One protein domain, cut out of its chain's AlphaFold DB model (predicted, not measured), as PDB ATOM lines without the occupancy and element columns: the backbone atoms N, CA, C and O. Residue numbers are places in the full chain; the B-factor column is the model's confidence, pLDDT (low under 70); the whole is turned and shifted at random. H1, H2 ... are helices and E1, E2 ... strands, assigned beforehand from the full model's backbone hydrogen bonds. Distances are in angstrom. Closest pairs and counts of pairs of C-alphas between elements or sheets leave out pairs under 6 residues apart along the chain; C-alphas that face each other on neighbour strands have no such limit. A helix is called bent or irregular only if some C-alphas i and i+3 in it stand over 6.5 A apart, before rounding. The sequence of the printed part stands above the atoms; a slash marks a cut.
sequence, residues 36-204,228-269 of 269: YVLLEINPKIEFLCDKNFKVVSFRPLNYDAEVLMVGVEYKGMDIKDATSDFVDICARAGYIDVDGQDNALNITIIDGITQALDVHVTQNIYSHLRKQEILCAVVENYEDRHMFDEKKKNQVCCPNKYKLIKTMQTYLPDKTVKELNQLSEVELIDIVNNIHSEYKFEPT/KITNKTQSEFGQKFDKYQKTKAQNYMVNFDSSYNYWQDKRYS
ATOM      1  N   TYR A  36     157.748 178.149 126.946       95.38
ATOM      2  CA  TYR A  36     157.728 177.062 127.914       95.38
ATOM      3  C   TYR A  36     156.296 176.629 128.216       95.38
ATOM      4  O   TYR A  36     155.427 177.467 128.477       95.38
ATOM      5  N   VAL A  37     156.061 175.316 128.212       96.94
ATOM      6  CA  VAL A  37     154.783 174.706 128.594       96.94
ATOM      7  C   VAL A  37     155.045 173.571 129.573       96.94
ATOM      8  O   VAL A  37     155.764 172.630 129.257       96.94
ATOM      9  N   LEU A  38     154.417 173.625 130.741       96.94
ATOM     10  CA  LEU A  38     154.431 172.563 131.745       96.94
ATOM     11  C   LEU A  38     153.012 172.032 131.932       96.94
ATOM     12  O   LEU A  38     152.088 172.802 132.205       96.94
ATOM     13  N   LEU A  39     152.866 170.712 131.815       97.06
ATOM     14  CA  LEU A  39     151.630 169.992 132.098       97.06
ATOM     15  C   LEU A  39     151.787 169.113 133.329       97.06
ATOM     16  O   LEU A  39     152.721 168.315 133.435       97.06
ATOM     17  N   GLU A  40     150.817 169.218 134.231       95.38
ATOM     18  CA  GLU A  40     150.761 168.440 135.460       95.38
ATOM     19  C   GLU A  40     149.379 167.802 135.582       95.38
ATOM     20  O   GLU A  40     148.392 168.463 135.889       95.38
ATOM     21  N   ILE A  41     149.310 166.501 135.332       93.19
ATOM     22  CA  ILE A  41     148.122 165.665 135.575       93.19
ATOM     23  C   ILE A  41     148.361 164.777 136.796       93.19
ATOM     24  O   ILE A  41     147.418 164.241 137.368       93.19
ATOM     25  N   ASN A  42     149.641 164.658 137.191       88.25
ATOM     26  CA  ASN A  42     150.211 163.542 137.928       88.25
ATOM     27  C   ASN A  42     150.233 162.315 137.017       88.25
ATOM     28  O   ASN A  42     149.444 161.411 137.281       88.25
ATOM     29  N   PRO A  43     150.973 162.346 135.888       95.06
ATOM     30  CA  PRO A  43     152.401 162.716 135.769       95.06
ATOM     31  C   PRO A  43     152.724 164.186 135.416       95.06
ATOM     32  O   PRO A  43     151.803 164.973 135.179       95.06
ATOM     33  N   LYS A  44     154.022 164.555 135.377       95.75
ATOM     34  CA  LYS A  44     154.521 165.908 135.026       95.75
ATOM     35  C   LYS A  44     155.502 165.905 133.850       95.75
ATOM     36  O   LYS A  44     156.483 165.166 133.866       95.75
ATOM     37  N   ILE A  45     155.282 166.780 132.875       97.50
ATOM     38  CA  ILE A  45     156.129 166.931 131.682       97.50
ATOM     39  C   ILE A  45     156.284 168.407 131.324       97.50
ATOM     40  O   ILE A  45     155.322 169.174 131.409       97.50
ATOM     41  N   GLU A  46     157.477 168.795 130.886       97.50
ATOM     42  CA  GLU A  46     157.728 170.113 130.308       97.50
ATOM     43  C   GLU A  46     158.091 170.036 128.827       97.50
ATOM     44  O   GLU A  46     158.665 169.057 128.346       97.50
ATOM     45  N   PHE A  47     157.762 171.102 128.106       97.75
ATOM     46  CA  PHE A  47     158.027 171.291 126.693       97.75
ATOM     47  C   PHE A  47     158.654 172.660 126.468       97.75
ATOM     48  O   PHE A  47     158.224 173.659 127.050       97.75
ATOM     49  N   LEU A  48     159.593 172.705 125.530       96.75
ATOM     50  CA  LEU A  48     159.999 173.932 124.866       96.75
ATOM     51  C   LEU A  48     159.484 173.907 123.435       96.75
ATOM     52  O   LEU A  48     159.632 172.906 122.727       96.75
ATOM     53  N   CYS A  49     158.895 175.009 122.990       95.62
ATOM     54  CA  CYS A  49     158.465 175.169 121.608       95.62
ATOM     55  C   CYS A  49     158.953 176.486 121.013       95.62
ATOM     56  O   CYS A  49     159.163 177.463 121.726       95.62
ATOM     57  N   ASP A  50     159.154 176.503 119.700       93.31
ATOM     58  CA  ASP A  50     159.587 177.696 118.984       93.31
ATOM     59  C   ASP A  50     158.438 178.711 118.821       93.31
ATOM     60  O   ASP A  50     157.284 178.492 119.209       93.31
ATOM     61  N   LYS A  51     158.740 179.842 118.183       89.31
ATOM     62  CA  LYS A  51     157.755 180.877 117.824       89.31
ATOM     63  C   LYS A  51     156.630 180.413 116.885       89.31
ATOM     64  O   LYS A  51     155.639 181.121 116.746       89.31
ATOM     65  N   ASN A  52     156.794 179.273 116.209       90.44
ATOM     66  CA  ASN A  52     155.773 178.653 115.361       90.44
ATOM     67  C   ASN A  52     155.003 177.558 116.116       90.44
ATOM     68  O   ASN A  52     154.287 176.772 115.490       90.44
ATOM     69  N   PHE A  53     155.175 177.492 117.439       93.69
ATOM     70  CA  PHE A  53     154.553 176.518 118.325       93.69
ATOM     71  C   PHE A  53     154.933 175.071 117.993       93.69
ATOM     72  O   PHE A  53     154.177 174.140 118.277       93.69
ATOM     73  N   LYS A  54     156.116 174.862 117.404       96.56
ATOM     74  CA  LYS A  54     156.686 173.532 117.177       96.56
ATOM     75  C   LYS A  54     157.560 173.125 118.345       96.56
ATOM     76  O   LYS A  54     158.416 173.891 118.774       96.56
ATOM     77  N   VAL A  55     157.348 171.915 118.853       97.62
ATOM     78  CA  VAL A  55     158.129 171.352 119.956       97.62
ATOM     79  C   VAL A  55     159.591 171.236 119.526       97.62
ATOM     80  O   VAL A  55     159.919 170.547 118.560       97.62
ATOM     81  N   VAL A  56     160.469 171.910 120.257       96.75
ATOM     82  CA  VAL A  56     161.925 171.859 120.081       96.75
ATOM     83  C   VAL A  56     162.506 170.729 120.925       96.75
ATOM     84  O   VAL A  56     163.381 169.990 120.466       96.75
ATOM     85  N   SER A  57     161.991 170.582 122.144       96.50
ATOM     86  CA  SER A  57     162.391 169.565 123.109       96.50
ATOM     87  C   SER A  57     161.298 169.370 124.162       96.50
ATOM     88  O   SER A  57     160.422 170.219 124.341       96.50
ATOM     89  N   PHE A  58     161.339 168.237 124.852       96.81
ATOM     90  CA  PHE A  58     160.447 167.923 125.961       96.81
ATOM     91  C   PHE A  58     161.188 167.066 126.981       96.81
ATOM     92  O   PHE A  58     162.149 166.375 126.628       96.81
ATOM     93  N   ARG A  59     160.737 167.094 128.235       96.31
ATOM     94  CA  ARG A  59     161.334 166.298 129.303       96.31
ATOM     95  C   ARG A  59     160.294 165.854 130.335       96.31
ATOM     96  O   ARG A  59     159.551 166.691 130.854       96.31
ATOM     97  N   PRO A  60     160.230 164.553 130.670       95.94
ATOM     98  CA  PRO A  60     159.486 164.102 131.839       95.94
ATOM     99  C   PRO A  60     160.147 164.624 133.126       95.94
ATOM    100  O   PRO A  60     161.369 164.585 133.268       95.94
ATOM    101  N   LEU A  61     159.338 165.110 134.069       94.88
ATOM    102  CA  LEU A  61     159.807 165.714 135.326       94.88
ATOM    103  C   LEU A  61     159.641 164.804 136.549       94.88
ATOM    104  O   LEU A  61     160.093 165.145 137.641       94.88
ATOM    105  N   ASN A  62     158.968 163.665 136.396       93.81
ATOM    106  CA  ASN A  62     158.827 162.659 137.443       93.81
ATOM    107  C   ASN A  62     158.821 161.239 136.861       93.81
ATOM    108  O   ASN A  62     158.596 161.052 135.667       93.81
ATOM    109  N   TYR A  63     159.026 160.238 137.724       94.56
ATOM    110  CA  TYR A  63     159.124 158.831 137.317       94.56
ATOM    111  C   TYR A  63     157.893 158.343 136.541       94.56
ATOM    112  O   TYR A  63     158.030 157.681 135.518       94.56
ATOM    113  N   ASP A  64     156.688 158.739 136.967       95.88
ATOM    114  CA  ASP A  64     155.454 158.433 136.238       95.88
ATOM    115  C   ASP A  64     155.511 158.935 134.784       95.88
ATOM    116  O   ASP A  64     155.119 158.230 133.855       95.88
ATOM    117  N   ALA A  65     156.020 160.151 134.561       96.62
ATOM    118  CA  ALA A  65     156.128 160.712 133.221       96.62
ATOM    119  C   ALA A  65     157.230 160.019 132.422       96.62
ATOM    120  O   ALA A  65     157.030 159.769 131.239       96.62
ATOM    121  N   GLU A  66     158.354 159.661 133.047       96.62
ATOM    122  CA  GLU A  66     159.405 158.873 132.395       96.62
ATOM    123  C   GLU A  66     158.836 157.551 131.873       96.62
ATOM    124  O   GLU A  66     158.963 157.248 130.688       96.62
ATOM    125  N   VAL A  67     158.099 156.820 132.716       97.50
ATOM    126  CA  VAL A  67     157.399 155.587 132.331       97.50
ATOM    127  C   VAL A  67     156.465 155.838 131.148       97.50
ATOM    128  O   VAL A  67     156.479 155.078 130.182       97.50
ATOM    129  N   LEU A  68     155.663 156.904 131.166       97.62
ATOM    130  CA  LEU A  68     154.730 157.171 130.070       97.62
ATOM    131  C   LEU A  68     155.418 157.610 128.774       97.62
ATOM    132  O   LEU A  68     154.919 157.282 127.692       97.62
ATOM    133  N   MET A  69     156.555 158.298 128.851       97.19
ATOM    134  CA  MET A  69     157.278 158.832 127.690       97.19
ATOM    135  C   MET A  69     158.189 157.812 126.994       97.19
ATOM    136  O   MET A  69     158.759 158.115 125.949       97.19
ATOM    137  N   VAL A  70     158.267 156.569 127.484       96.88
ATOM    138  CA  VAL A  70     158.966 155.460 126.806       96.88
ATOM    139  C   VAL A  70     158.492 155.304 125.355       96.88
ATOM    140  O   VAL A  70     157.333 154.965 125.105       96.88
ATOM    141  N   GLY A  71     159.392 155.519 124.392       94.50
ATOM    142  CA  GLY A  71     159.107 155.374 122.959       94.50
ATOM    143  C   GLY A  71     158.191 156.453 122.366       94.50
ATOM    144  O   GLY A  71     157.627 156.234 121.296       94.50
ATOM    145  N   VAL A  72     158.004 157.580 123.060       96.69
ATOM    146  CA  VAL A  72     157.245 158.743 122.576       96.69
ATOM    147  C   VAL A  72     158.213 159.764 121.982       96.69
ATOM    148  O   VAL A  72     159.274 160.005 122.550       96.69
ATOM    149  N   GLU A  73     157.843 160.377 120.858       95.62
ATOM    150  CA  GLU A  73     158.615 161.439 120.210       95.62
ATOM    151  C   GLU A  73     157.688 162.608 119.874       95.62
ATOM    152  O   GLU A  73     156.702 162.432 119.160       95.62
ATOM    153  N   TYR A  74     158.019 163.797 120.376       97.19
ATOM    154  CA  TYR A  74     157.238 165.013 120.148       97.19
ATOM    155  C   TYR A  74     157.979 166.074 119.341       97.19
ATOM    156  O   TYR A  74     157.350 167.036 118.897       97.19
ATOM    157  N   LYS A  75     159.292 165.951 119.131       96.25
ATOM    158  CA  LYS A  75     160.076 166.978 118.445       96.25
ATOM    159  C   LYS A  75     159.538 167.233 117.036       96.25
ATOM    160  O   LYS A  75     159.347 166.320 116.237       96.25
ATOM    161  N   GLY A  76     159.298 168.504 116.728       97.50
ATOM    162  CA  GLY A  76     158.716 168.966 115.468       97.50
ATOM    163  C   GLY A  76     157.184 168.908 115.401       97.50
ATOM    164  O   GLY A  76     156.610 169.485 114.474       97.50
ATOM    165  N   MET A  77     156.505 168.278 116.366       98.00
ATOM    166  CA  MET A  77     155.043 168.322 116.455       98.00
ATOM    167  C   MET A  77     154.555 169.716 116.855       98.00
ATOM    168  O   MET A  77     155.286 170.506 117.450       98.00
ATOM    169  N   ASP A  78     153.300 170.025 116.528       97.56
ATOM    170  CA  ASP A  78     152.632 171.186 117.114       97.56
ATOM    171  C   ASP A  78     152.447 170.965 118.618       97.56
ATOM    172  O   ASP A  78     151.995 169.897 119.037       97.56
ATOM    173  N   ILE A  79     152.757 171.967 119.436       97.31
ATOM    174  CA  ILE A  79     152.639 171.874 120.895       97.31
ATOM    175  C   ILE A  79     151.217 171.527 121.341       97.31
ATOM    176  O   ILE A  79     151.037 170.774 122.296       97.31
ATOM    177  N   LYS A  80     150.185 171.992 120.627       96.56
ATOM    178  CA  LYS A  80     148.799 171.627 120.947       96.56
ATOM    179  C   LYS A  80     148.550 170.121 120.757       96.56
ATOM    180  O   LYS A  80     147.817 169.505 121.532       96.56
ATOM    181  N   ASP A  81     149.167 169.527 119.737       97.69
ATOM    182  CA  ASP A  81     148.981 168.119 119.400       97.69
ATOM    183  C   ASP A  81     149.777 167.251 120.379       97.69
ATOM    184  O   ASP A  81     149.232 166.289 120.912       97.69
ATOM    185  N   ALA A  82     151.010 167.653 120.713       98.25
ATOM    186  CA  ALA A  82     151.836 166.989 121.725       98.25
ATOM    187  C   ALA A  82     151.183 167.009 123.120       98.25
ATOM    188  O   ALA A  82     151.140 165.997 123.813       98.25
ATOM    189  N   THR A  83     150.612 168.147 123.522       98.12
ATOM    190  CA  THR A  83     149.898 168.265 124.804       98.12
ATOM    191  C   THR A  83     148.624 167.418 124.841       98.12
ATOM    192  O   THR A  83     148.341 166.790 125.859       98.12
ATOM    193  N   SER A  84     147.880 167.330 123.733       97.88
ATOM    194  CA  SER A  84     146.722 166.429 123.622       97.88
ATOM    195  C   SER A  84     147.108 164.954 123.656       97.88
ATOM    196  O   SER A  84     146.418 164.161 124.291       97.88
ATOM    197  N   ASP A  85     148.198 164.581 122.986       98.50
ATOM    198  CA  ASP A  85     148.701 163.209 123.000       98.50
ATOM    199  C   ASP A  85     149.161 162.807 124.406       98.50
ATOM    200  O   ASP A  85     148.788 161.745 124.898       98.50
ATOM    201  N   PHE A  86     149.842 163.703 125.127       98.50
ATOM    202  CA  PHE A  86     150.203 163.464 126.525       98.50
ATOM    203  C   PHE A  86     148.974 163.224 127.418       98.50
ATOM    204  O   PHE A  86     148.972 162.293 128.230       98.50
ATOM    205  N   VAL A  87     147.911 164.020 127.248       98.25
ATOM    206  CA  VAL A  87     146.628 163.817 127.946       98.25
ATOM    207  C   VAL A  87     146.033 162.445 127.613       98.25
ATOM    208  O   VAL A  87     145.594 161.736 128.521       98.25
ATOM    209  N   ASP A  88     146.055 162.037 126.343       97.94
ATOM    210  CA  ASP A  88     145.550 160.729 125.913       97.94
ATOM    211  C   ASP A  88     146.370 159.567 126.492       97.94
ATOM    212  O   ASP A  88     145.800 158.601 127.002       97.94
ATOM    213  N   ILE A  89     147.701 159.677 126.502       98.31
ATOM    214  CA  ILE A  89     148.592 158.690 127.127       98.31
ATOM    215  C   ILE A  89     148.275 158.558 128.621       98.31
ATOM    216  O   ILE A  89     148.169 157.437 129.125       98.31
ATOM    217  N   CYS A  90     148.055 159.674 129.322       98.00
ATOM    218  CA  CYS A  90     147.662 159.655 130.731       98.00
ATOM    219  C   CYS A  90     146.296 158.981 130.938       98.00
ATOM    220  O   CYS A  90     146.144 158.186 131.866       98.00
ATOM    221  N   ALA A  91     145.316 159.230 130.067       97.69
ATOM    222  CA  ALA A  91     144.018 158.557 130.115       97.69
ATOM    223  C   ALA A  91     144.129 157.048 129.858       97.69
ATOM    224  O   ALA A  91     143.569 156.245 130.603       97.69
ATOM    225  N   ARG A  92     144.906 156.642 128.851       97.62
ATOM    226  CA  ARG A  92     145.133 155.228 128.515       97.62
ATOM    227  C   ARG A  92     145.862 154.469 129.613       97.62
ATOM    228  O   ARG A  92     145.620 153.281 129.778       97.62
ATOM    229  N   ALA A  93     146.747 155.137 130.344       96.69
ATOM    230  CA  ALA A  93     147.475 154.551 131.464       96.69
ATOM    231  C   ALA A  93     146.723 154.659 132.807       96.69
ATOM    232  O   ALA A  93     147.239 154.211 133.828       96.69
ATOM    233  N   GLY A  94     145.509 155.225 132.820       95.44
ATOM    234  CA  GLY A  94     144.661 155.327 134.013       95.44
ATOM    235  C   GLY A  94     145.031 156.460 134.975       95.44
ATOM    236  O   GLY A  94     144.481 156.541 136.073       95.44
ATOM    237  N   TYR A  95     145.932 157.358 134.575       95.25
ATOM    238  CA  TYR A  95     146.246 158.575 135.324       95.25
ATOM    239  C   TYR A  95     145.104 159.596 135.269       95.25
ATOM    240  O   TYR A  95     144.940 160.373 136.208       95.25
ATOM    241  N   ILE A  96     144.294 159.540 134.207       95.94
ATOM    242  CA  ILE A  96     142.996 160.206 134.101       95.94
ATOM    243  C   ILE A  96     141.917 159.128 134.089       95.94
ATOM    244  O   ILE A  96     141.906 158.256 133.217       95.94
ATOM    245  N   ASP A  97     140.981 159.201 135.030       95.25
ATOM    246  CA  ASP A  97     139.801 158.350 135.017       95.25
ATOM    247  C   ASP A  97     138.803 158.863 133.972       95.25
ATOM    248  O   ASP A  97     138.090 159.839 134.207       95.25
ATOM    249  N   VAL A  98     138.732 158.178 132.829       96.25
ATOM    250  CA  VAL A  98     137.850 158.531 131.704       96.25
ATOM    251  C   VAL A  98     136.357 158.574 132.059       96.25
ATOM    252  O   VAL A  98     135.614 159.341 131.456       96.25
ATOM    253  N   ASP A  99     135.916 157.817 133.068       94.56
ATOM    254  CA  ASP A  99     134.522 157.816 133.543       94.56
ATOM    255  C   ASP A  99     134.356 158.576 134.878       94.56
ATOM    256  O   ASP A  99     133.245 158.731 135.400       94.56
ATOM    257  N   GLY A 100     135.471 159.041 135.445       91.94
ATOM    258  CA  GLY A 100     135.547 159.721 136.727       91.94
ATOM    259  C   GLY A 100     135.218 161.210 136.650       91.94
ATOM    260  O   GLY A 100     134.969 161.791 135.596       91.94
ATOM    261  N   GLN A 101     135.197 161.845 137.822       88.19
ATOM    262  CA  GLN A 101     134.976 163.293 137.963       88.19
ATOM    263  C   GLN A 101     136.042 163.976 138.825       88.19
ATOM    264  O   GLN A 101     135.934 165.175 139.083       88.19
ATOM    265  N   ASP A 102     137.029 163.216 139.296       88.06
ATOM    266  CA  ASP A 102     138.125 163.681 140.147       88.06
ATOM    267  C   ASP A 102     139.432 163.644 139.349       88.06
ATOM    268  O   ASP A 102     140.372 162.940 139.695       88.06
ATOM    269  N   ASN A 103     139.436 164.352 138.219       92.75
ATOM    270  CA  ASN A 103     140.618 164.551 137.392       92.75
ATOM    271  C   ASN A 103     140.924 166.048 137.356       92.75
ATOM    272  O   ASN A 103     140.012 166.856 137.149       92.75
ATOM    273  N   ALA A 104     142.195 166.416 137.483       94.06
ATOM    274  CA  ALA A 104     142.643 167.768 137.191       94.06
ATOM    275  C   ALA A 104     143.947 167.756 136.397       94.06
ATOM    276  O   ALA A 104     144.780 166.863 136.531       94.06
ATOM    277  N   LEU A 105     144.097 168.791 135.586       94.81
ATOM    278  CA  LEU A 105     145.253 169.086 134.769       94.81
ATOM    279  C   LEU A 105     145.620 170.543 135.048       94.81
ATOM    280  O   LEU A 105     144.810 171.438 134.805       94.81
ATOM    281  N   ASN A 106     146.814 170.783 135.584       94.31
ATOM    282  CA  ASN A 106     147.380 172.124 135.651       94.31
ATOM    283  C   ASN A 106     148.241 172.388 134.413       94.31
ATOM    284  O   ASN A 106     149.045 171.542 134.014       94.31
ATOM    285  N   ILE A 107     148.092 173.586 133.854       94.88
ATOM    286  CA  ILE A 107     148.911 174.103 132.761       94.88
ATOM    287  C   ILE A 107     149.668 175.324 133.265       94.88
ATOM    288  O   ILE A 107     149.102 176.232 133.879       94.88
ATOM    289  N   THR A 108     150.964 175.357 132.981       94.25
ATOM    290  CA  THR A 108     151.786 176.551 133.152       94.25
ATOM    291  C   THR A 108     152.384 176.915 131.807       94.25
ATOM    292  O   THR A 108     153.116 176.112 131.231       94.25
ATOM    293  N   ILE A 109     152.084 178.117 131.321       93.81
ATOM    294  CA  ILE A 109     152.601 178.631 130.052       93.81
ATOM    295  C   ILE A 109     153.374 179.912 130.331       93.81
ATOM    296  O   ILE A 109     152.922 180.787 131.076       93.81
ATOM    297  N   ILE A 110     154.573 179.980 129.762       91.56
ATOM    298  CA  ILE A 110     155.382 181.190 129.691       91.56
ATOM    299  C   ILE A 110     155.700 181.377 128.213       91.56
ATOM    300  O   ILE A 110     156.632 180.780 127.668       91.56
ATOM    301  N   ASP A 111     154.852 182.158 127.556       83.81
ATOM    302  CA  ASP A 111     155.096 182.700 126.233       83.81
ATOM    303  C   ASP A 111     155.454 184.181 126.354       83.81
ATOM    304  O   ASP A 111     155.280 184.802 127.401       83.81
ATOM    305  N   GLY A 112     156.053 184.743 125.305       73.00
ATOM    306  CA  GLY A 112     156.358 186.171 125.279       73.00
ATOM    307  C   GLY A 112     155.094 187.049 125.343       73.00
ATOM    308  O   GLY A 112     154.040 186.703 125.857       73.00
ATOM    309  N   ILE A 113     155.156 188.234 124.747       59.69
ATOM    310  CA  ILE A 113     154.132 189.274 124.959       59.69
ATOM    311  C   ILE A 113     152.734 188.900 124.403       59.69
ATOM    312  O   ILE A 113     151.733 189.494 124.796       59.69
ATOM    313  N   THR A 114     152.629 187.942 123.477       62.78
ATOM    314  CA  THR A 114     151.418 187.753 122.661       62.78
ATOM    315  C   THR A 114     150.290 186.938 123.301       62.78
ATOM    316  O   THR A 114     149.201 186.965 122.731       62.78
ATOM    317  N   GLN A 115     150.514 186.208 124.408       74.50
ATOM    318  CA  GLN A 115     149.555 185.259 125.038       74.50
ATOM    319  C   GLN A 115     148.885 184.253 124.071       74.50
ATOM    320  O   GLN A 115     147.927 183.560 124.411       74.50
ATOM    321  N   ALA A 116     149.344 184.182 122.822       82.38
ATOM    322  CA  ALA A 116     148.708 183.414 121.766       82.38
ATOM    323  C   ALA A 116     148.926 181.912 121.964       82.38
ATOM    324  O   ALA A 116     148.071 181.120 121.563       82.38
ATOM    325  N   LEU A 117     150.042 181.523 122.591       86.50
ATOM    326  CA  LEU A 117     150.321 180.123 122.886       86.50
ATOM    327  C   LEU A 117     149.353 179.592 123.939       86.50
ATOM    328  O   LEU A 117     148.865 178.473 123.800       86.50
ATOM    329  N   ASP A 118     149.061 180.408 124.950       86.12
ATOM    330  CA  ASP A 118     148.148 180.064 126.036       86.12
ATOM    331  C   ASP A 118     146.768 179.675 125.497       86.12
ATOM    332  O   ASP A 118     146.318 178.537 125.642       86.12
ATOM    333  N   VAL A 119     146.160 180.567 124.711       87.25
ATOM    334  CA  VAL A 119     144.877 180.290 124.056       87.25
ATOM    335  C   VAL A 119     144.970 179.059 123.148       87.25
ATOM    336  O   VAL A 119     144.060 178.228 123.147       87.25
ATOM    337  N   HIS A 120     146.057 178.915 122.384       88.44
ATOM    338  CA  HIS A 120     146.241 177.813 121.433       88.44
ATOM    339  C   HIS A 120     146.321 176.443 122.117       88.44
ATOM    340  O   HIS A 120     145.677 175.495 121.664       88.44
ATOM    341  N   VAL A 121     147.065 176.330 123.217       94.06
ATOM    342  CA  VAL A 121     147.234 175.078 123.970       94.06
ATOM    343  C   VAL A 121     145.991 174.782 124.799       94.06
ATOM    344  O   VAL A 121     145.406 173.702 124.669       94.06
ATOM    345  N   THR A 122     145.541 175.743 125.605       93.06
ATOM    346  CA  THR A 122     144.451 175.524 126.555       93.06
ATOM    347  C   THR A 122     143.143 175.207 125.821       93.06
ATOM    348  O   THR A 122     142.482 174.216 126.141       93.06
ATOM    349  N   GLN A 123     142.775 175.959 124.771       92.81
ATOM    350  CA  GLN A 123     141.551 175.673 124.000       92.81
ATOM    351  C   GLN A 123     141.611 174.333 123.264       92.81
ATOM    352  O   GLN A 123     140.582 173.668 123.091       92.81
ATOM    353  N   ASN A 124     142.803 173.910 122.847       96.06
ATOM    354  CA  ASN A 124     142.969 172.614 122.217       96.06
ATOM    355  C   ASN A 124     142.791 171.467 123.222       96.06
ATOM    356  O   ASN A 124     142.057 170.528 122.925       96.06
ATOM    357  N   ILE A 125     143.346 171.582 124.434       96.94
ATOM    358  CA  ILE A 125     143.112 170.619 125.524       96.94
ATOM    359  C   ILE A 125     141.623 170.569 125.885       96.94
ATOM    360  O   ILE A 125     141.050 169.484 125.977       96.94
ATOM    361  N   TYR A 126     140.963 171.722 126.007       95.38
ATOM    362  CA  TYR A 126     139.515 171.798 126.214       95.38
ATOM    363  C   TYR A 126     138.730 171.043 125.139       95.38
ATOM    364  O   TYR A 126     137.853 170.229 125.442       95.38
ATOM    365  N   SER A 127     139.055 171.300 123.874       95.56
ATOM    366  CA  SER A 127     138.411 170.655 122.729       95.56
ATOM    367  C   SER A 127     138.681 169.152 122.705       95.56
ATOM    368  O   SER A 127     137.771 168.369 122.428       95.56
ATOM    369  N   HIS A 128     139.905 168.740 123.042       97.00
ATOM    370  CA  HIS A 128     140.291 167.343 123.148       97.00
ATOM    371  C   HIS A 128     139.483 166.631 124.238       97.00
ATOM    372  O   HIS A 128     138.810 165.650 123.936       97.00
ATOM    373  N   LEU A 129     139.457 167.155 125.467       96.94
ATOM    374  CA  LEU A 129     138.708 166.575 126.590       96.94
ATOM    375  C   LEU A 129     137.210 166.458 126.292       96.94
ATOM    376  O   LEU A 129     136.608 165.426 126.572       96.94
ATOM    377  N   ARG A 130     136.611 167.475 125.655       95.81
ATOM    378  CA  ARG A 130     135.211 167.418 125.205       95.81
ATOM    379  C   ARG A 130     134.983 166.341 124.152       95.81
ATOM    380  O   ARG A 130     134.012 165.600 124.251       95.81
ATOM    381  N   LYS A 131     135.867 166.247 123.154       95.38
ATOM    382  CA  LYS A 131     135.790 165.225 122.100       95.38
ATOM    383  C   LYS A 131     135.933 163.815 122.675       95.38
ATOM    384  O   LYS A 131     135.290 162.900 122.168       95.38
ATOM    385  N   GLN A 132     136.761 163.661 123.704       96.19
ATOM    386  CA  GLN A 132     136.936 162.404 124.420       96.19
ATOM    387  C   GLN A 132     135.886 162.166 125.508       96.19
ATOM    388  O   GLN A 132     135.961 161.132 126.133       96.19
ATOM    389  N   GLU A 133     134.933 163.070 125.754       96.81
ATOM    390  CA  GLU A 133     133.954 162.947 126.849       96.81
ATOM    391  C   GLU A 133     134.568 162.726 128.252       96.81
ATOM    392  O   GLU A 133     133.963 162.111 129.133       96.81
ATOM    393  N   ILE A 134     135.750 163.302 128.495       96.69
ATOM    394  CA  ILE A 134     136.479 163.188 129.766       96.69
ATOM    395  C   ILE A 134     136.240 164.431 130.625       96.69
ATOM    396  O   ILE A 134     136.513 165.564 130.216       96.69
ATOM    397  N   LEU A 135     135.753 164.236 131.855       95.31
ATOM    398  CA  LEU A 135     135.665 165.315 132.840       95.31
ATOM    399  C   LEU A 135     137.023 165.506 133.514       95.31
ATOM    400  O   LEU A 135     137.420 164.699 134.350       95.31
ATOM    401  N   CYS A 136     137.712 166.589 133.164       95.00
ATOM    402  CA  CYS A 136     138.983 166.967 133.766       95.00
ATOM    403  C   CYS A 136     139.046 168.478 133.973       95.00
ATOM    404  O   CYS A 136     138.849 169.255 133.034       95.00
ATOM    405  N   ALA A 137     139.299 168.885 135.216       94.50
ATOM    406  CA  ALA A 137     139.407 170.282 135.587       94.50
ATOM    407  C   ALA A 137     140.728 170.829 135.047       94.50
ATOM    408  O   ALA A 137     141.795 170.408 135.475       94.50
ATOM    409  N   VAL A 138     140.643 171.764 134.107       94.12
ATOM    410  CA  VAL A 138     141.805 172.433 133.528       94.12
ATOM    411  C   VAL A 138     142.025 173.675 134.366       94.12
ATOM    412  O   VAL A 138     141.115 174.495 134.516       94.12
ATOM    413  N   VAL A 139     143.197 173.756 134.974       91.25
ATOM    414  CA  VAL A 139     143.562 174.811 135.905       91.25
ATOM    415  C   VAL A 139     144.757 175.552 135.334       91.25
ATOM    416  O   VAL A 139     145.743 174.947 134.923       91.25
ATOM    417  N   GLU A 140     144.655 176.871 135.316       88.31
ATOM    418  CA  GLU A 140     145.685 177.780 134.826       88.31
ATOM    419  C   GLU A 140     146.001 178.765 135.945       88.31
ATOM    420  O   GLU A 140     145.113 179.135 136.718       88.31
ATOM    421  N   ASN A 141     147.261 179.192 136.051       78.88
ATOM    422  CA  ASN A 141     147.693 180.184 137.040       78.88
ATOM    423  C   ASN A 141     147.292 179.849 138.495       78.88
ATOM    424  O   ASN A 141     147.124 180.767 139.301       78.88
ATOM    425  N   TYR A 142     147.134 178.560 138.848       83.56
ATOM    426  CA  TYR A 142     146.774 178.205 140.223       83.56
ATOM    427  C   TYR A 142     147.844 178.671 141.199       83.56
ATOM    428  O   TYR A 142     149.043 178.570 140.923       83.56
ATOM    429  N   GLU A 143     147.373 179.143 142.344       82.94
ATOM    430  CA  GLU A 143     148.193 179.621 143.438       82.94
ATOM    431  C   GLU A 143     147.503 179.224 144.741       82.94
ATOM    432  O   GLU A 143     146.499 179.812 145.148       82.94
ATOM    433  N   ASP A 144     148.031 178.189 145.387       84.69
ATOM    434  CA  ASP A 144     147.629 177.867 146.748       84.69
ATOM    435  C   ASP A 144     148.276 178.837 147.755       84.69
ATOM    436  O   ASP A 144     149.150 179.651 147.437       84.69
ATOM    437  N   ARG A 145     147.845 178.746 149.016       85.69
ATOM    438  CA  ARG A 145     148.339 179.620 150.088       85.69
ATOM    439  C   ARG A 145     149.851 179.497 150.304       85.69
ATOM    440  O   ARG A 145     150.510 180.508 150.532       85.69
ATOM    441  N   HIS A 146     150.388 178.283 150.256       86.69
ATOM    442  CA  HIS A 146     151.809 178.045 150.484       86.69
ATOM    443  C   HIS A 146     152.648 178.648 149.349       86.69
ATOM    444  O   HIS A 146     153.642 179.330 149.609       86.69
ATOM    445  N   MET A 147     152.208 178.482 148.099       90.25
ATOM    446  CA  MET A 147     152.802 179.132 146.933       90.25
ATOM    447  C   MET A 147     152.766 180.657 147.058       90.25
ATOM    448  O   MET A 147     153.789 181.304 146.831       90.25
ATOM    449  N   PHE A 148     151.626 181.233 147.447       90.31
ATOM    450  CA  PHE A 148     151.493 182.676 147.649       90.31
ATOM    451  C   PHE A 148     152.506 183.208 148.675       90.31
ATOM    452  O   PHE A 148     153.206 184.194 148.414       90.31
ATOM    453  N   ASP A 149     152.629 182.537 149.822       92.25
ATOM    454  CA  ASP A 149     153.541 182.934 150.895       92.25
ATOM    455  C   ASP A 149     155.015 182.836 150.459       92.25
ATOM    456  O   ASP A 149     155.788 183.782 150.654       92.25
ATOM    457  N   GLU A 150     155.407 181.741 149.801       93.06
ATOM    458  CA  GLU A 150     156.769 181.557 149.287       93.06
ATOM    459  C   GLU A 150     157.102 182.547 148.162       93.06
ATOM    460  O   GLU A 150     158.195 183.128 148.156       93.06
ATOM    461  N   LYS A 151     156.167 182.825 147.247       94.94
ATOM    462  CA  LYS A 151     156.343 183.864 146.225       94.94
ATOM    463  C   LYS A 151     156.569 185.230 146.849       94.94
ATOM    464  O   LYS A 151     157.509 185.924 146.463       94.94
ATOM    465  N   LYS A 152     155.743 185.611 147.828       94.62
ATOM    466  CA  LYS A 152     155.852 186.900 148.518       94.62
ATOM    467  C   LYS A 152     157.191 187.032 149.241       94.62
ATOM    468  O   LYS A 152     157.856 188.060 149.117       94.62
ATOM    469  N   LYS A 153     157.616 185.985 149.948       95.44
ATOM    470  CA  LYS A 153     158.909 185.920 150.647       95.44
ATOM    471  C   LYS A 153     160.100 186.064 149.695       95.44
ATOM    472  O   LYS A 153     161.073 186.733 150.037       95.44
ATOM    473  N   ASN A 154     160.015 185.470 148.505       95.44
ATOM    474  CA  ASN A 154     161.089 185.477 147.507       95.44
ATOM    475  C   ASN A 154     160.923 186.552 146.413       95.44
ATOM    476  O   ASN A 154     161.735 186.612 145.490       95.44
ATOM    477  N   GLN A 155     159.909 187.420 146.532       94.62
ATOM    478  CA  GLN A 155     159.597 188.517 145.604       94.62
ATOM    479  C   GLN A 155     159.365 188.053 144.153       94.62
ATOM    480  O   GLN A 155     159.761 188.723 143.199       94.62
ATOM    481  N   VAL A 156     158.738 186.890 143.974       94.81
ATOM    482  CA  VAL A 156     158.407 186.350 142.647       94.81
ATOM    483  C   VAL A 156     157.081 186.944 142.169       94.81
ATOM    484  O   VAL A 156     156.072 186.869 142.870       94.81
ATOM    485  N   CYS A 157     157.078 187.532 140.973       89.06
ATOM    486  CA  CYS A 157     155.968 188.345 140.467       89.06
ATOM    487  C   CYS A 157     154.689 187.548 140.161       89.06
ATOM    488  O   CYS A 157     153.592 188.020 140.456       89.06
ATOM    489  N   CYS A 158     154.801 186.346 139.591       89.94
ATOM    490  CA  CYS A 158     153.658 185.595 139.072       89.94
ATOM    491  C   CYS A 158     153.761 184.084 139.368       89.94
ATOM    492  O   CYS A 158     154.858 183.579 139.625       89.94
ATOM    493  N   PRO A 159     152.624 183.354 139.402       91.19
ATOM    494  CA  PRO A 159     152.617 181.912 139.667       91.19
ATOM    495  C   PRO A 159     153.419 181.115 138.635       91.19
ATOM    496  O   PRO A 159     154.169 180.218 139.010       91.19
ATOM    497  N   ASN A 160     153.336 181.480 137.353       92.62
ATOM    498  CA  ASN A 160     154.001 180.729 136.286       92.62
ATOM    499  C   ASN A 160     155.527 180.803 136.399       92.62
ATOM    500  O   ASN A 160     156.180 179.759 136.390       92.62
ATOM    501  N   LYS A 161     156.095 181.997 136.634       93.44
ATOM    502  CA  LYS A 161     157.534 182.140 136.913       93.44
ATOM    503  C   LYS A 161     157.946 181.349 138.151       93.44
ATOM    504  O   LYS A 161     158.997 180.717 138.148       93.44
ATOM    505  N   TYR A 162     157.130 181.352 139.207       95.00
ATOM    506  CA  TYR A 162     157.424 180.558 140.399       95.00
ATOM    507  C   TYR A 162     157.479 179.061 140.089       95.00
ATOM    508  O   TYR A 162     158.426 178.399 140.501       95.00
ATOM    509  N   LYS A 163     156.519 178.531 139.324       94.12
ATOM    510  CA  LYS A 163     156.511 177.122 138.904       94.12
ATOM    511  C   LYS A 163     157.721 176.776 138.039       94.12
ATOM    512  O   LYS A 163     158.365 175.773 138.320       94.12
ATOM    513  N   LEU A 164     158.099 177.639 137.092       95.31
ATOM    514  CA  LEU A 164     159.353 177.483 136.347       95.31
ATOM    515  C   LEU A 164     160.557 177.439 137.297       95.31
ATOM    516  O   LEU A 164     161.359 176.520 137.214       95.31
ATOM    517  N   ILE A 165     160.657 178.360 138.263       96.12
ATOM    518  CA  ILE A 165     161.725 178.343 139.278       96.12
ATOM    519  C   ILE A 165     161.715 177.035 140.082       96.12
ATOM    520  O   ILE A 165     162.779 176.488 140.365       96.12
ATOM    521  N   LYS A 166     160.544 176.504 140.448       94.56
ATOM    522  CA  LYS A 166     160.440 175.216 141.147       94.56
ATOM    523  C   LYS A 166     160.934 174.056 140.287       94.56
ATOM    524  O   LYS A 166     161.639 173.210 140.831       94.56
ATOM    525  N   THR A 167     160.651 174.053 138.985       94.69
ATOM    526  CA  THR A 167     161.274 173.108 138.049       94.69
ATOM    527  C   THR A 167     162.787 173.316 137.987       94.69
ATOM    528  O   THR A 167     163.553 172.371 138.111       94.69
ATOM    529  N   MET A 168     163.268 174.558 137.941       95.06
ATOM    530  CA  MET A 168     164.709 174.830 137.949       95.06
ATOM    531  C   MET A 168     165.418 174.308 139.199       95.06
ATOM    532  O   MET A 168     166.562 173.875 139.105       95.06
ATOM    533  N   GLN A 169     164.755 174.281 140.357       94.12
ATOM    534  CA  GLN A 169     165.321 173.681 141.567       94.12
ATOM    535  C   GLN A 169     165.474 172.154 141.479       94.12
ATOM    536  O   GLN A 169     166.278 171.601 142.223       94.12
ATOM    537  N   THR A 170     164.760 171.460 140.582       91.81
ATOM    538  CA  THR A 170     165.012 170.028 140.340       91.81
ATOM    539  C   THR A 170     166.291 169.806 139.541       91.81
ATOM    540  O   THR A 170     166.921 168.761 139.666       91.81
ATOM    541  N   TYR A 171     166.696 170.792 138.739       91.62
ATOM    542  CA  TYR A 171     167.941 170.762 137.970       91.62
ATOM    543  C   TYR A 171     169.131 171.334 138.731       91.62
ATOM    544  O   TYR A 171     170.253 170.857 138.592       91.62
ATOM    545  N   LEU A 172     168.875 172.355 139.543       93.31
ATOM    546  CA  LEU A 172     169.862 173.117 140.291       93.31
ATOM    547  C   LEU A 172     169.477 173.101 141.780       93.31
ATOM    548  O   LEU A 172     169.050 174.134 142.306       93.31
ATOM    549  N   PRO A 173     169.605 171.953 142.475       93.38
ATOM    550  CA  PRO A 173     169.138 171.796 143.856       93.38
ATOM    551  C   PRO A 173     169.834 172.736 144.849       93.38
ATOM    552  O   PRO A 173     169.250 173.095 145.869       93.38
ATOM    553  N   ASP A 174     171.045 173.194 144.524       95.00
ATOM    554  CA  ASP A 174     171.809 174.136 145.347       95.00
ATOM    555  C   ASP A 174     171.341 175.594 145.201       95.00
ATOM    556  O   ASP A 174     171.758 176.460 145.972       95.00
ATOM    557  N   LYS A 175     170.489 175.902 144.210       95.69
ATOM    558  CA  LYS A 175     169.989 177.258 143.966       95.69
ATOM    559  C   LYS A 175     168.684 177.518 144.707       95.69
ATOM    560  O   LYS A 175     167.696 176.785 144.611       95.69
ATOM    561  N   THR A 176     168.649 178.635 145.422       96.00
ATOM    562  CA  THR A 176     167.446 179.100 146.111       96.00
ATOM    563  C   THR A 176     166.466 179.772 145.148       96.00
ATOM    564  O   THR A 176     166.850 180.327 144.116       96.00
ATOM    565  N   VAL A 177     165.182 179.805 145.525       95.62
ATOM    566  CA  VAL A 177     164.134 180.533 144.782       95.62
ATOM    567  C   VAL A 177     164.528 181.998 144.570       95.62
ATOM    568  O   VAL A 177     164.336 182.543 143.487       95.62
ATOM    569  N   LYS A 178     165.120 182.635 145.588       95.62
ATOM    570  CA  LYS A 178     165.547 184.037 145.528       95.62
ATOM    571  C   LYS A 178     166.668 184.276 144.514       95.62
ATOM    572  O   LYS A 178     166.637 185.304 143.838       95.62
ATOM    573  N   GLU A 179     167.640 183.366 144.426       95.94
ATOM    574  CA  GLU A 179     168.728 183.445 143.443       95.94
ATOM    575  C   GLU A 179     168.199 183.265 142.021       95.94
ATOM    576  O   GLU A 179     168.494 184.084 141.158       95.94
ATOM    577  N   LEU A 180     167.366 182.247 141.788       96.31
ATOM    578  CA  LEU A 180     166.786 181.984 140.468       96.31
ATOM    579  C   LEU A 180     165.835 183.100 140.021       96.31
ATOM    580  O   LEU A 180     165.776 183.422 138.841       96.31
ATOM    581  N   ASN A 181     165.134 183.751 140.952       96.25
ATOM    582  CA  ASN A 181     164.262 184.878 140.626       96.25
ATOM    583  C   ASN A 181     165.019 186.125 140.126       96.25
ATOM    584  O   ASN A 181     164.386 186.992 139.525       96.25
ATOM    585  N   GLN A 182     166.339 186.222 140.350       94.88
ATOM    586  CA  GLN A 182     167.156 187.302 139.773       94.88
ATOM    587  C   GLN A 182     167.308 187.176 138.254       94.88
ATOM    588  O   GLN A 182     167.599 188.171 137.598       94.88
ATOM    589  N   LEU A 183     167.101 185.976 137.709       93.88
ATOM    590  CA  LEU A 183     167.104 185.730 136.274       93.88
ATOM    591  C   LEU A 183     165.750 186.115 135.664       93.88
ATOM    592  O   LEU A 183     164.680 185.992 136.287       93.88
ATOM    593  N   SER A 184     165.797 186.589 134.426       91.81
ATOM    594  CA  SER A 184     164.630 186.772 133.569       91.81
ATOM    595  C   SER A 184     164.025 185.423 133.166       91.81
ATOM    596  O   SER A 184     164.666 184.378 133.248       91.81
ATOM    597  N   GLU A 185     162.765 185.432 132.730       91.56
ATOM    598  CA  GLU A 185     162.110 184.222 132.210       91.56
ATOM    599  C   GLU A 185     162.851 183.656 130.993       91.56
ATOM    600  O   GLU A 185     162.972 182.442 130.878       91.56
ATOM    601  N   VAL A 186     163.417 184.526 130.148       90.69
ATOM    602  CA  VAL A 186     164.240 184.138 128.993       90.69
ATOM    603  C   VAL A 186     165.471 183.364 129.440       90.69
ATOM    604  O   VAL A 186     165.670 182.238 129.005       90.69
ATOM    605  N   GLU A 187     166.241 183.914 130.383       93.06
ATOM    606  CA  GLU A 187     167.444 183.253 130.900       93.06
ATOM    607  C   GLU A 187     167.122 181.906 131.560       93.06
ATOM    608  O   GLU A 187     167.866 180.942 131.398       93.06
ATOM    609  N   LEU A 188     166.005 181.810 132.292       94.81
ATOM    610  CA  LEU A 188     165.566 180.543 132.881       94.81
ATOM    611  C   LEU A 188     165.223 179.512 131.796       94.81
ATOM    612  O   LEU A 188     165.653 178.364 131.897       94.81
ATOM    613  N   ILE A 189     164.493 179.916 130.752       94.81
ATOM    614  CA  ILE A 189     164.120 179.052 129.624       94.81
ATOM    615  C   ILE A 189     165.353 178.619 128.817       94.81
ATOM    616  O   ILE A 189     165.442 177.458 128.419       94.81
ATOM    617  N   ASP A 190     166.338 179.496 128.634       93.50
ATOM    618  CA  ASP A 190     167.598 179.155 127.966       93.50
ATOM    619  C   ASP A 190     168.381 178.094 128.750       93.50
ATOM    620  O   ASP A 190     168.952 177.169 128.164       93.50
ATOM    621  N   ILE A 191     168.368 178.165 130.086       94.50
ATOM    622  CA  ILE A 191     168.954 177.115 130.926       94.50
ATOM    623  C   ILE A 191     168.187 175.794 130.749       94.50
ATOM    624  O   ILE A 191     168.834 174.755 130.600       94.50
ATOM    625  N   VAL A 192     166.846 175.810 130.705       95.44
ATOM    626  CA  VAL A 192     166.045 174.604 130.396       95.44
ATOM    627  C   VAL A 192     166.453 174.024 129.041       95.44
ATOM    628  O   VAL A 192     166.676 172.819 128.932       95.44
ATOM    629  N   ASN A 193     166.633 174.862 128.018       94.69
ATOM    630  CA  ASN A 193     167.040 174.412 126.688       94.69
ATOM    631  C   ASN A 193     168.422 173.737 126.691       94.69
ATOM    632  O   ASN A 193     168.603 172.685 126.070       94.69
ATOM    633  N   ASN A 194     169.384 174.297 127.427       94.12
ATOM    634  CA  ASN A 194     170.707 173.691 127.590       94.12
ATOM    635  C   ASN A 194     170.608 172.324 128.282       94.12
ATOM    636  O   ASN A 194     171.161 171.340 127.794       94.12
ATOM    637  N   ILE A 195     169.822 172.235 129.356       94.19
ATOM    638  CA  ILE A 195     169.578 170.983 130.082       94.19
ATOM    639  C   ILE A 195     168.908 169.939 129.181       94.19
ATOM    640  O   ILE A 195     169.303 168.775 129.190       94.19
ATOM    641  N   HIS A 196     167.907 170.332 128.391       94.25
ATOM    642  CA  HIS A 196     167.250 169.450 127.424       94.25
ATOM    643  C   HIS A 196     168.219 168.942 126.358       94.25
ATOM    644  O   HIS A 196     168.133 167.787 125.956       94.25
ATOM    645  N   SER A 197     169.142 169.791 125.908       91.12
ATOM    646  CA  SER A 197     170.132 169.433 124.888       91.12
ATOM    647  C   SER A 197     171.140 168.392 125.387       91.12
ATOM    648  O   SER A 197     171.637 167.585 124.601       91.12
ATOM    649  N   GLU A 198     171.431 168.394 126.688       90.81
ATOM    650  CA  GLU A 198     172.310 167.416 127.336       90.81
ATOM    651  C   GLU A 198     171.570 166.144 127.772       90.81
ATOM    652  O   GLU A 198     172.168 165.066 127.850       90.81
ATOM    653  N   TYR A 199     170.270 166.252 128.045       87.88
ATOM    654  CA  TYR A 199     169.445 165.143 128.500       87.88
ATOM    655  C   TYR A 199     169.191 164.130 127.379       87.88
ATOM    656  O   TYR A 199     168.647 164.448 126.323       87.88
ATOM    657  N   LYS A 200     169.539 162.870 127.642       87.75
ATOM    658  CA  LYS A 200     169.194 161.728 126.791       87.75
ATOM    659  C   LYS A 200     168.304 160.789 127.576       87.75
ATOM    660  O   LYS A 200     168.728 160.242 128.593       87.75
ATOM    661  N   PHE A 201     167.072 160.633 127.111       89.00
ATOM    662  CA  PHE A 201     166.133 159.719 127.732       89.00
ATOM    663  C   PHE A 201     166.403 158.290 127.258       89.00
ATOM    664  O   PHE A 201     166.119 157.946 126.115       89.00
ATOM    665  N   GLU A 202     166.953 157.476 128.154       91.62
ATOM    666  CA  GLU A 202     167.227 156.058 127.924       91.62
ATOM    667  C   GLU A 202     166.360 155.240 128.890       91.62
ATOM    668  O   GLU A 202     166.685 155.154 130.079       91.62
ATOM    669  N   PRO A 203     165.223 154.694 128.430       93.12
ATOM    670  CA  PRO A 203     164.274 154.041 129.315       93.12
ATOM    671  C   PRO A 203     164.812 152.707 129.839       93.12
ATOM    672  O   PRO A 203     165.405 151.918 129.100       93.12
ATOM    673  N   THR A 204     164.566 152.420 131.116       96.38
ATOM    674  CA  THR A 204     164.910 151.124 131.709       96.38
ATOM    675  C   THR A 204     163.917 150.040 131.279       96.38
ATOM    676  O   THR A 204     162.768 150.315 130.929       96.38
ATOM    677  N   LYS A 228     131.453 154.313 123.391       94.56
ATOM    678  CA  LYS A 228     130.205 155.004 123.765       94.56
ATOM    679  C   LYS A 228     130.093 156.396 123.144       94.56
ATOM    680  O   LYS A 228     128.994 156.947 123.099       94.56
ATOM    681  N   ILE A 229     131.211 156.963 122.688       95.12
ATOM    682  CA  ILE A 229     131.275 158.332 122.184       95.12
ATOM    683  C   ILE A 229     130.609 158.400 120.809       95.12
ATOM    684  O   ILE A 229     131.008 157.750 119.845       95.12
ATOM    685  N   THR A 230     129.600 159.255 120.705       92.31
ATOM    686  CA  THR A 230     128.864 159.554 119.479       92.31
ATOM    687  C   THR A 230     128.729 161.065 119.312       92.31
ATOM    688  O   THR A 230     128.850 161.826 120.268       92.31
ATOM    689  N   ASN A 231     128.373 161.532 118.114       89.31
ATOM    690  CA  ASN A 231     128.117 162.963 117.898       89.31
ATOM    691  C   ASN A 231     127.014 163.515 118.827       89.31
ATOM    692  O   ASN A 231     127.050 164.683 119.212       89.31
ATOM    693  N   LYS A 232     126.027 162.682 119.192       89.31
ATOM    694  CA  LYS A 232     124.940 163.076 120.095       89.31
ATOM    695  C   LYS A 232     125.447 163.245 121.529       89.31
ATOM    696  O   LYS A 232     125.201 164.285 122.136       89.31
ATOM    697  N   THR A 233     126.164 162.250 122.046       91.50
ATOM    698  CA  THR A 233     126.697 162.271 123.415       91.50
ATOM    699  C   THR A 233     127.722 163.390 123.590       91.50
ATOM    700  O   THR A 233     127.651 164.104 124.585       91.50
ATOM    701  N   GLN A 234     128.550 163.677 122.578       91.00
ATOM    702  CA  GLN A 234     129.509 164.789 122.618       91.00
ATOM    703  C   GLN A 234     128.824 166.152 122.785       91.00
ATOM    704  O   GLN A 234     129.295 167.006 123.540       91.00
ATOM    705  N   SER A 235     127.689 166.365 122.111       88.38
ATOM    706  CA  SER A 235     126.922 167.607 122.245       88.38
ATOM    707  C   SER A 235     126.323 167.768 123.645       88.38
ATOM    708  O   SER A 235     126.327 168.872 124.191       88.38
ATOM    709  N   GLU A 236     125.794 166.689 124.228       90.38
ATOM    710  CA  GLU A 236     125.260 166.684 125.597       90.38
ATOM    711  C   GLU A 236     126.390 166.869 126.626       90.38
ATOM    712  O   GLU A 236     126.271 167.647 127.579       90.38
ATOM    713  N   PHE A 237     127.529 166.217 126.382       94.31
ATOM    714  CA  PHE A 237     128.722 166.293 127.208       94.31
ATOM    715  C   PHE A 237     129.297 167.708 127.262       94.31
ATOM    716  O   PHE A 237     129.656 168.165 128.343       94.31
ATOM    717  N   GLY A 238     129.325 168.440 126.144       91.44
ATOM    718  CA  GLY A 238     129.849 169.809 126.101       91.44
ATOM    719  C   GLY A 238     129.208 170.738 127.143       91.44
ATOM    720  O   GLY A 238     129.913 171.442 127.862       91.44
ATOM    721  N   GLN A 239     127.882 170.672 127.314       88.81
ATOM    722  CA  GLN A 239     127.175 171.487 128.316       88.81
ATOM    723  C   GLN A 239     127.536 171.082 129.751       88.81
ATOM    724  O   GLN A 239     127.723 171.932 130.628       88.81
ATOM    725  N   LYS A 240     127.642 169.770 129.999       92.44
ATOM    726  CA  LYS A 240     128.054 169.212 131.293       92.44
ATOM    727  C   LYS A 240     129.484 169.627 131.633       92.44
ATOM    728  O   LYS A 240     129.739 170.052 132.759       92.44
ATOM    729  N   PHE A 241     130.384 169.532 130.662       93.75
ATOM    730  CA  PHE A 241     131.786 169.896 130.783       93.75
ATOM    731  C   PHE A 241     131.945 171.381 131.130       93.75
ATOM    732  O   PHE A 241     132.634 171.711 132.089       93.75
ATOM    733  N   ASP A 242     131.217 172.281 130.467       91.88
ATOM    734  CA  ASP A 242     131.305 173.723 130.746       91.88
ATOM    735  C   ASP A 242     130.869 174.087 132.161       91.88
ATOM    736  O   ASP A 242     131.480 174.928 132.829       91.88
ATOM    737  N   LYS A 243     129.817 173.431 132.654       91.19
ATOM    738  CA  LYS A 243     129.391 173.570 134.048       91.19
ATOM    739  C   LYS A 243     130.425 172.981 135.010       91.19
ATOM    740  O   LYS A 243     130.673 173.562 136.070       91.19
ATOM    741  N   TYR A 244     131.017 171.844 134.654       91.38
ATOM    742  CA  TYR A 244     132.048 171.189 135.449       91.38
ATOM    743  C   TYR A 244     133.283 172.093 135.590       91.38
ATOM    744  O   TYR A 244     133.680 172.368 136.720       91.38
ATOM    745  N   GLN A 245     133.787 172.690 134.505       92.38
ATOM    746  CA  GLN A 245     134.923 173.619 134.569       92.38
ATOM    747  C   GLN A 245     134.637 174.818 135.473       92.38
ATOM    748  O   GLN A 245     135.429 175.119 136.360       92.38
ATOM    749  N   LYS A 246     133.464 175.450 135.343       87.69
ATOM    750  CA  LYS A 246     133.098 176.611 136.176       87.69
ATOM    751  C   LYS A 246     133.050 176.303 137.674       87.69
ATOM    752  O   LYS A 246     133.295 177.196 138.476       87.69
ATOM    753  N   THR A 247     132.704 175.074 138.053       87.06
ATOM    754  CA  THR A 247     132.476 174.700 139.461       87.06
ATOM    755  C   THR A 247     133.655 173.974 140.096       87.06
ATOM    756  O   THR A 247     133.925 174.168 141.279       87.06
ATOM    757  N   LYS A 248     134.359 173.126 139.342       86.06
ATOM    758  CA  LYS A 248     135.444 172.284 139.856       86.06
ATOM    759  C   LYS A 248     136.818 172.898 139.649       86.06
ATOM    760  O   LYS A 248     137.630 172.779 140.561       86.06
ATOM    761  N   ALA A 249     137.061 173.612 138.546       79.75
ATOM    762  CA  ALA A 249     138.365 174.240 138.321       79.75
ATOM    763  C   ALA A 249     138.717 175.226 139.444       79.75
ATOM    764  O   ALA A 249     139.850 175.238 139.900       79.75
ATOM    765  N   GLN A 250     137.735 175.958 139.985       80.50
ATOM    766  CA  GLN A 250     137.948 176.847 141.137       80.50
ATOM    767  C   GLN A 250     138.405 176.103 142.400       80.50
ATOM    768  O   GLN A 250     139.271 176.593 143.118       80.50
ATOM    769  N   ASN A 251     137.860 174.911 142.662       82.44
ATOM    770  CA  ASN A 251     138.252 174.119 143.828       82.44
ATOM    771  C   ASN A 251     139.693 173.613 143.698       82.44
ATOM    772  O   ASN A 251     140.453 173.682 144.667       82.44
ATOM    773  N   TYR A 252     140.074 173.139 142.509       82.81
ATOM    774  CA  TYR A 252     141.454 172.730 142.246       82.81
ATOM    775  C   TYR A 252     142.398 173.927 142.174       82.81
ATOM    776  O   TYR A 252     143.536 173.805 142.596       82.81
ATOM    777  N   MET A 253     141.939 175.110 141.766       78.31
ATOM    778  CA  MET A 253     142.775 176.312 141.743       78.31
ATOM    779  C   MET A 253     143.330 176.689 143.127       78.31
ATOM    780  O   MET A 253     144.386 177.306 143.216       78.31
ATOM    781  N   VAL A 254     142.644 176.283 144.199       76.75
ATOM    782  CA  VAL A 254     143.083 176.502 145.587       76.75
ATOM    783  C   VAL A 254     143.822 175.291 146.172       76.75
ATOM    784  O   VAL A 254     144.658 175.463 147.052       76.75
ATOM    785  N   ASN A 255     143.511 174.071 145.715       81.12
ATOM    786  CA  ASN A 255     143.929 172.826 146.375       81.12
ATOM    787  C   ASN A 255     144.644 171.825 145.450       81.12
ATOM    788  O   ASN A 255     144.711 170.643 145.792       81.12
ATOM    789  N   PHE A 256     145.143 172.257 144.290       83.81
ATOM    790  CA  PHE A 256     145.719 171.367 143.278       83.81
ATOM    791  C   PHE A 256     146.802 170.455 143.863       83.81
ATOM    792  O   PHE A 256     146.712 169.245 143.695       83.81
ATOM    793  N   ASP A 257     147.755 171.005 144.622       83.56
ATOM    794  CA  ASP A 257     148.843 170.233 145.241       83.56
ATOM    795  C   ASP A 257     148.329 169.159 146.209       83.56
ATOM    796  O   ASP A 257     148.815 168.028 146.212       83.56
ATOM    797  N   SER A 258     147.302 169.476 147.001       83.12
ATOM    798  CA  SER A 258     146.673 168.510 147.909       83.12
ATOM    799  C   SER A 258     146.030 167.357 147.139       83.12
ATOM    800  O   SER A 258     146.204 166.197 147.509       83.12
ATOM    801  N   SER A 259     145.309 167.661 146.054       82.19
ATOM    802  CA  SER A 259     144.723 166.646 145.172       82.19
ATOM    803  C   SER A 259     145.801 165.826 144.462       82.19
ATOM    804  O   SER A 259     145.723 164.601 144.443       82.19
ATOM    805  N   TYR A 260     146.842 166.487 143.958       82.25
ATOM    806  CA  TYR A 260     147.982 165.865 143.294       82.25
ATOM    807  C   TYR A 260     148.654 164.825 144.202       82.25
ATOM    808  O   TYR A 260     148.853 163.682 143.781       82.25
ATOM    809  N   ASN A 261     148.951 165.198 145.452       83.00
ATOM    810  CA  ASN A 261     149.585 164.318 146.437       83.00
ATOM    811  C   ASN A 261     148.664 163.164 146.851       83.00
ATOM    812  O   ASN A 261     149.095 162.017 146.879       83.00
ATOM    813  N   TYR A 262     147.375 163.435 147.075       83.75
ATOM    814  CA  TYR A 262     146.399 162.382 147.368       83.75
ATOM    815  C   TYR A 262     146.325 161.326 146.251       83.75
ATOM    816  O   TYR A 262     146.256 160.125 146.523       83.75
ATOM    817  N   TRP A 263     146.363 161.754 144.985       82.56
ATOM    818  CA  TRP A 263     146.358 160.834 143.846       82.56
ATOM    819  C   TRP A 263     147.672 160.067 143.683       82.56
ATOM    820  O   TRP A 263     147.623 158.917 143.255       82.56
ATOM    821  N   GLN A 264     148.822 160.671 144.011       78.25
ATOM    822  CA  GLN A 264     150.104 159.956 144.102       78.25
ATOM    823  C   GLN A 264     149.975 158.817 145.129       78.25
ATOM    824  O   GLN A 264     150.102 157.651 144.762       78.25
ATOM    825  N   ASP A 265     149.611 159.135 146.375       77.81
ATOM    826  CA  ASP A 265     149.564 158.167 147.479       77.81
ATOM    827  C   ASP A 265     148.638 156.981 147.183       77.81
ATOM    828  O   ASP A 265     149.023 155.827 147.361       77.81
ATOM    829  N   LYS A 266     147.436 157.250 146.656       76.62
ATOM    830  CA  LYS A 266     146.449 156.211 146.320       76.62
ATOM    831  C   LYS A 266     146.939 155.226 145.250       76.62
ATOM    832  O   LYS A 266     146.437 154.109 145.182       76.62
ATOM    833  N   ARG A 267     147.850 155.633 144.362       71.00
ATOM    834  CA  ARG A 267     148.360 154.750 143.296       71.00
ATOM    835  C   ARG A 267     149.476 153.829 143.774       71.00
ATOM    836  O   ARG A 267     149.665 152.776 143.172       71.00
ATOM    837  N   TYR A 268     150.189 154.220 144.827       67.06
ATOM    838  CA  TYR A 268     151.283 153.443 145.411       67.06
ATOM    839  C   TYR A 268     150.875 152.668 146.681       67.06
ATOM    840  O   TYR A 268     151.699 151.932 147.222       67.06
ATOM    841  N   SER A 269     149.625 152.815 147.142       55.56
ATOM    842  CA  SER A 269     148.999 152.044 148.230       55.56
ATOM    843  C   SER A 269     148.325 150.767 147.737       55.56
ATOM    844  O   SER A 269     148.504 149.718 148.391       55.56
TER     845      SER A 269
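Overview. This is residues 36 to 204 and 228 to 269 of the 269 residues of an uncharacterized protein of Clostridiales bacterium (UniProt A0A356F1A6). A twisted sheet of five strands makes the core of three layers, with H2 and H3 along one face and H5 and H7 crossing the other. The long bent helix H8 runs its arm H8a beside the edge strand E5, then turns steeply into H8b, while H4 and H6 pack on H5 away from the sheet. The printed part has 211 residues, with eight named helices and five named strands in the order E1 E2 E3 H1 H2 E4 H3 E5 H4 H5 H6 H7 H8; the sheet, E3 E2 E1 E4 E5, is mixed, and so is the class, helices and strands. It is compact, with a radius of gyration of the C-alphas of 17.1 A, and spans 52 by 42 by 37 A.

Along the chain. E1, residues 36 to 40, begins at C-alpha 36 (157.728, 177.062, 127.914). E2 is residues 44 to 49, E3 55 to 60, H1 63 to 69 and H2 79 to 92, 19.8 A long. E4, 104 to 110, spans 20.0 A, H3, 116 to 131, 22.3 A; E5 is 137 to 140. H4 is 145 to 154, H5 159 to 171, H6 177 to 180 and H7 185 to 198, 20.3 A long. H8, 231 to 268, was assigned as one helix by its hydrogen bonds but is bent, with C-alphas 254 and 257 8.5 A apart: H8a, 231 to 254, measures 34.3 A, and H8b, 257 to 268, ends at C-alpha 268 (151.283, 153.443, 145.411).

Arrangement. E1, E2 and E3 form a meander, each strand the antiparallel neighbour of the one before, with hairpins E1-E2 (N 39 to O 45, 2.9 A) and E2-E3 (N 48 to O 57, 2.9 A). E4 is antiparallel to E1 (N 38 to O 108, 2.8 A) and parallel to E5 (N 105 to O 137, 2.8 A). E4, H3 and E5 are a strand-helix-strand unit, parallel strands joined through a helix, with a right-handed crossover. H2 touches H3 with residues 79 to 84 alone, closest at C-alphas 80 and 121, 4.8 A. H5, the hub, touches H7 (C-alphas 161 and 185, 6.9 A), H6 (165 and 180, 6.3 A) and, only just, with 3 pairs within 8 A, H4 (151 and 162, 6.8 A). H1, only just, and H8a stand at the sheet's level, with heights of 3.9 A and 2.3 A; H8b only grazes the sheet. Every O i to N i+4 pair is within hydrogen-bond range in H1, H2, H3, H4, H7 and H8b, against 7 of 9 in H5 and 16 of 20 in H8a; H6 is too short for one.

Size, cuts and confidence. The C-alphas of Asp 174 and Lys 232, the two farthest apart, are 54.4 A apart. Residues 205 to 227 are not printed, with 35.8 A between C-alphas 204 and 228. H2 to E4 is a long link. Residues 113 to 114 and 268 to 269 have pLDDT under 70.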